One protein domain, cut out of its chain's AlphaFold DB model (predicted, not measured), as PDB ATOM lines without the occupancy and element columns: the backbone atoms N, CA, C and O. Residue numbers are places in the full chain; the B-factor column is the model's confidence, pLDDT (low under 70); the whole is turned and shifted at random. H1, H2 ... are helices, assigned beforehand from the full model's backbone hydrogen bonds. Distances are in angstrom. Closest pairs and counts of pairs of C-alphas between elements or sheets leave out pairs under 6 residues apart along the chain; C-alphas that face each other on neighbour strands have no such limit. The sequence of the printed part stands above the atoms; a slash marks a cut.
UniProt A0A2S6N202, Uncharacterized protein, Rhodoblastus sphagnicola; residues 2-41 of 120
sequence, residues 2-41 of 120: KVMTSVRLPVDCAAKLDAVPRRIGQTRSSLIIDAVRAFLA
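What this domain is: This is residues 2 to 41 of the 120 residues of an uncharacterized protein of Rhodoblastus sphagnicola (UniProt A0A2S6N202). Two helices, H2 and the shorter H1, make a loose, open V that narrows where the later part of H1 comes near Arg 28, the first residue of H2, without clear contact. Residues 20 to 27 loop between the helices at this narrow end, and residues 2 to 10 form a tail without a named element that leads into H1. The printed part has 40 residues, with two named helices in the order H1, H2 and no named strand; its class is all helix. It is only just loose, close to compact, with a radius of gyration of the C-alphas of 10.9 A and spans of 26 by 24 by 22 A.

Where its parts are: Find C-alpha 28 at (227.535, 275.950, 204.821); from there H2, residues 28 to 40, runs 18.7 A to C-alpha 40 at (219.743, 260.381, 197.893). Look next at C-alpha 11 at (219.844, 272.378, 217.167), where H1 begins; it covers residues 11 to 19 and is 12.3 A long from first to last C-alpha.

How they stand to each other: Begin at Arg 28 in H2 and look toward Leu 17 in H1: their C-alphas, the closest of the two helices, are 7.5 A apart. H1 and H2 are close but not clearly touching, with 1 pair of C-alphas within 8 A. Their lines stand at a steep tilt of 67 degrees, and they run opposite ways. In both H1 and H2 every O i to N i+4 pair is within hydrogen-bond range.

The domain as a whole: The two C-alphas farthest apart are those of Lys 2 and Asp 12, at 27.7 A. Residues 10 to 16, of which 11 to 16 belong to H1, stand free, and so do residues 33 to 41, of which 33 to 40 belong to H2. The link from H1 to H2 is short, with 8 residues between them, and the printed part has no cut. The mean pLDDT of the printed part is 75.9; look for values under 70 at residue 2, residues 21 to 25, residue 38 and residue 41.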
ATOM      1  N   LYS A   2     219.441 280.002 190.605       62.62
ATOM      2  CA  LYS A   2     219.634 279.340 191.909       62.62
ATOM      3  C   LYS A   2     218.389 279.607 192.760       62.62
ATOM      4  O   LYS A   2     218.093 280.764 193.028       62.62
ATOM      5  N   VAL A   3     217.667 278.561 193.152       79.31
ATOM      6  CA  VAL A   3     216.532 278.671 194.081       79.31
ATOM      7  C   VAL A   3     217.081 278.587 195.501       79.31
ATOM      8  O   VAL A   3     217.702 277.589 195.867       79.31
ATOM      9  N   MET A   4     216.898 279.639 196.300       78.88
ATOM     10  CA  MET A   4     217.206 279.577 197.728       78.88
ATOM     11  C   MET A   4     216.086 278.833 198.453       78.88
ATOM     12  O   MET A   4     214.918 279.177 198.310       78.88
ATOM     13  N   THR A   5     216.457 277.813 199.225       81.25
ATOM     14  CA  THR A   5     215.525 277.017 200.033       81.25
ATOM     15  C   THR A   5     215.978 277.073 201.485       81.25
ATOM     16  O   THR A   5     217.159 276.872 201.770       81.25
ATOM     17  N   SER A   6     215.059 277.367 202.402       83.44
ATOM     18  CA  SER A   6     215.317 277.337 203.841       83.44
ATOM     19  C   SER A   6     215.046 275.937 204.395       83.44
ATOM     20  O   SER A   6     214.048 275.303 204.060       83.44
ATOM     21  N   VAL A   7     215.947 275.438 205.245       79.06
ATOM     22  CA  VAL A   7     215.845 274.108 205.861       79.06
ATOM     23  C   VAL A   7     215.886 274.270 207.374       79.06
ATOM     24  O   VAL A   7     216.773 274.938 207.902       79.06
ATOM     25  N   ARG A   8     214.926 273.662 208.076       84.38
ATOM     26  CA  ARG A   8     214.950 273.584 209.542       84.38
ATOM     27  C   ARG A   8     215.729 272.342 209.955       84.38
ATOM     28  O   ARG A   8     215.424 271.247 209.496       84.38
ATOM     29  N   LEU A   9     216.723 272.526 210.814       80.50
ATOM     30  CA  LEU A   9     217.545 271.453 211.364       80.50
ATOM     31  C   LEU A   9     217.386 271.428 212.889       80.50
ATOM     32  O   LEU A   9     217.262 272.499 213.491       80.50
ATOM     33  N   PRO A  10     217.426 270.245 213.526       88.50
ATOM     34  CA  PRO A  10     217.594 270.148 214.971       88.50
ATOM     35  C   PRO A  10     218.835 270.926 215.423       88.50
ATOM     36  O   PRO A  10     219.843 270.948 214.709       88.50
ATOM     37  N   VAL A  11     218.768 271.537 216.610       84.69
ATOM     38  CA  VAL A  11     219.844 272.378 217.167       84.69
ATOM     39  C   VAL A  11     221.179 271.627 217.173       84.69
ATOM     40  O   VAL A  11     222.189 272.152 216.704       84.69
ATOM     41  N   ASP A  12     221.161 270.354 217.559       85.50
ATOM     42  CA  ASP A  12     222.347 269.494 217.604       85.50
ATOM     43  C   ASP A  12     222.981 269.286 216.222       85.50
ATOM     44  O   ASP A  12     224.203 269.227 216.082       85.50
ATOM     45  N   CYS A  13     222.165 269.194 215.169       79.56
ATOM     46  CA  CYS A  13     222.647 269.055 213.796       79.56
ATOM     47  C   CYS A  13     223.238 270.367 213.271       79.56
ATOM     48  O   CYS A  13     224.246 270.342 212.566       79.56
ATOM     49  N   ALA A  14     222.643 271.507 213.630       78.81
ATOM     50  CA  ALA A  14     223.187 272.819 213.294       78.81
ATOM     51  C   ALA A  14     224.548 273.050 213.971       78.81
ATOM     52  O   ALA A  14     225.484 273.488 213.299       78.81
ATOM     53  N   ALA A  15     224.672 272.666 215.248       78.12
ATOM     54  CA  ALA A  15     225.919 272.719 216.006       78.12
ATOM     55  C   ALA A  15     227.001 271.815 215.396       78.12
ATOM     56  O   ALA A  15     228.129 272.257 215.192       78.12
ATOM     57  N   LYS A  16     226.652 270.579 215.009       78.81
ATOM     58  CA  LYS A  16     227.573 269.678 214.296       78.81
ATOM     59  C   LYS A  16     228.047 270.273 212.973       78.81
ATOM     60  O   LYS A  16     229.230 270.185 212.677       78.81
ATOM     61  N   LEU A  17     227.158 270.903 212.202       77.19
ATOM     62  CA  LEU A  17     227.497 271.587 210.946       77.19
ATOM     63  C   LEU A  17     228.454 272.770 211.142       77.19
ATOM     64  O   LEU A  17     229.296 273.003 210.281       77.19
ATOM     65  N   ASP A  18     228.320 273.513 212.242       76.88
ATOM     66  CA  ASP A  18     229.233 274.616 212.574       76.88
ATOM     67  C   ASP A  18     230.580 274.127 213.113       76.88
ATOM     68  O   ASP A  18     231.595 274.781 212.884       76.88
ATOM     69  N   ALA A  19     230.601 272.970 213.778       73.94
ATOM     70  CA  ALA A  19     231.817 272.339 214.280       73.94
ATOM     71  C   ALA A  19     232.656 271.659 213.183       73.94
ATOM     72  O   ALA A  19     233.819 271.331 213.423       73.94
ATOM     73  N   VAL A  20     232.104 271.432 211.983       73.12
ATOM     74  CA  VAL A  20     232.884 270.915 210.849       73.12
ATOM     75  C   VAL A  20     233.924 271.969 210.446       73.12
ATOM     76  O   VAL A  20     233.536 273.092 210.108       73.12
ATOM     77  N   PRO A  21     235.229 271.625 210.416       64.19
ATOM     78  CA  PRO A  21     236.255 272.532 209.922       64.19
ATOM     79  C   PRO A  21     235.898 272.955 208.498       64.19
ATOM     80  O   PRO A  21     235.763 272.118 207.600       64.19
ATOM     81  N   ARG A  22     235.697 274.258 208.289       65.31
ATOM     82  CA  ARG A  22     235.394 274.779 206.958       65.31
ATOM     83  C   ARG A  22     236.659 274.700 206.118       65.31
ATOM     84  O   ARG A  22     237.635 275.389 206.400       65.31
ATOM     85  N   ARG A  23     236.620 273.858 205.088       62.25
ATOM     86  CA  ARG A  23     237.675 273.784 204.075       62.25
ATOM     87  C   ARG A  23     237.725 275.086 203.288       62.25
ATOM     88  O   ARG A  23     236.731 275.819 203.204       62.25
ATOM     89  N   ILE A  24     238.878 275.367 202.698       55.97
ATOM     90  CA  ILE A  24     239.076 276.569 201.888       55.97
ATOM     91  C   ILE A  24     238.043 276.569 200.750       55.97
ATOM     92  O   ILE A  24     237.902 275.600 200.014       55.97
ATOM     93  N   GLY A  25     237.270 277.653 200.636       58.66
ATOM     94  CA  GLY A  25     236.242 277.805 199.598       58.66
ATOM     95  C   GLY A  25     234.912 277.077 199.851       58.66
ATOM     96  O   GLY A  25     233.993 277.221 199.046       58.66
ATOM     97  N   GLN A  26     234.748 276.346 200.962       72.19
ATOM     98  CA  GLN A  26     233.478 275.686 201.288       72.19
ATOM     99  C   GLN A  26     232.521 276.591 202.074       72.19
ATOM    100  O   GLN A  26     232.872 277.210 203.079       72.19
ATOM    101  N   THR A  27     231.255 276.607 201.652       79.88
ATOM    102  CA  THR A  27     230.159 277.285 202.360       79.88
ATOM    103  C   THR A  27     229.290 276.282 203.120       79.88
ATOM    104  O   THR A  27     229.249 275.089 202.809       79.88
ATOM    105  N   ARG A  28     228.516 276.772 204.094       78.62
ATOM    106  CA  ARG A  28     227.535 275.950 204.821       78.62
ATOM    107  C   ARG A  28     226.528 275.293 203.867       78.62
ATOM    108  O   ARG A  28     226.202 274.121 204.015       78.62
ATOM    109  N   SER A  29     226.101 276.028 202.841       81.75
ATOM    110  CA  SER A  29     225.170 275.540 201.824       81.75
ATOM    111  C   SER A  29     225.770 274.428 200.960       81.75
ATOM    112  O   SER A  29     225.075 273.455 200.681       81.75
ATOM    113  N   SER A  30     227.048 274.519 200.568       78.44
ATOM    114  CA  SER A  30     227.697 273.448 199.792       78.44
ATOM    115  C   SER A  30     227.830 272.151 200.589       78.44
ATOM    116  O   SER A  30     227.592 271.084 200.038       78.44
ATOM    117  N   LEU A  31     228.118 272.240 201.894       79.00
ATOM    118  CA  LEU A  31     228.163 271.071 202.781       79.00
ATOM    119  C   LEU A  31     226.806 270.358 202.867       79.00
ATOM    120  O   LEU A  31     226.745 269.134 202.772       79.00
ATOM    121  N   ILE A  32     225.716 271.119 203.010       81.62
ATOM    122  CA  ILE A  32     224.357 270.562 203.082       81.62
ATOM    123  C   ILE A  32     223.959 269.917 201.750       81.62
ATOM    124  O   ILE A  32     223.423 268.811 201.744       81.62
ATOM    125  N   ILE A  33     224.244 270.575 200.621       81.56
ATOM    126  CA  ILE A  33     223.952 270.031 199.287       81.56
ATOM    127  C   ILE A  33     224.692 268.706 199.072       81.56
ATOM    128  O   ILE A  33     224.084 267.739 198.615       81.56
ATOM    129  N   ASP A  34     225.974 268.649 199.432       76.38
ATOM    130  CA  ASP A  34     226.790 267.444 199.289       76.38
ATOM    131  C   ASP A  34     226.263 266.301 200.177       76.38
ATOM    132  O   ASP A  34     226.148 265.169 199.708       76.38
ATOM    133  N   ALA A  35     225.857 266.590 201.417       77.25
ATOM    134  CA  ALA A  35     225.278 265.596 202.324       77.25
ATOM    135  C   ALA A  35     223.932 265.039 201.821       77.25
ATOM    136  O   ALA A  35     223.701 263.830 201.862       77.25
ATOM    137  N   VAL A  36     223.050 265.905 201.307       79.38
ATOM    138  CA  VAL A  36     221.754 265.492 200.741       79.38
ATOM    139  C   VAL A  36     221.957 264.649 199.483       79.38
ATOM    140  O   VAL A  36     221.324 263.606 199.335       79.38
ATOM    141  N   ARG A  37     222.875 265.050 198.595       74.81
ATOM    142  CA  ARG A  37     223.216 264.272 197.393       74.81
ATOM    143  C   ARG A  37     223.754 262.886 197.741       74.81
ATOM    144  O   ARG A  37     223.357 261.918 197.102       74.81
ATOM    145  N   ALA A  38     224.603 262.787 198.762       68.19
ATOM    146  CA  ALA A  38     225.128 261.511 199.239       68.19
ATOM    147  C   ALA A  38     224.031 260.599 199.812       68.19
ATOM    148  O   ALA A  38     224.065 259.389 199.604       68.19
ATOM    149  N   PHE A  39     223.051 261.171 200.517       72.62
ATOM    150  CA  PHE A  39     221.925 260.418 201.070       72.62
ATOM    151  C   PHE A  39     220.975 259.894 199.982       72.62
ATOM    152  O   PHE A  39     220.529 258.753 200.047       72.62
ATOM    153  N   LEU A  40     220.689 260.712 198.965       75.44
ATOM    154  CA  LEU A  40     219.743 260.381 197.893       75.44
ATOM    155  C   LEU A  40     220.281 259.376 196.861       75.44
ATOM    156  O   LEU A  40     219.513 258.917 196.018       75.44
ATOM    157  N   ALA A  41     221.565 259.015 196.911       67.88
ATOM    158  CA  ALA A  41     222.185 258.108 195.949       67.88
ATOM    159  C   ALA A  41     222.863 256.905 196.645       67.88
ATOM    160  O   ALA A  41     224.086 256.868 196.795       67.88
TER     161      ALA A  41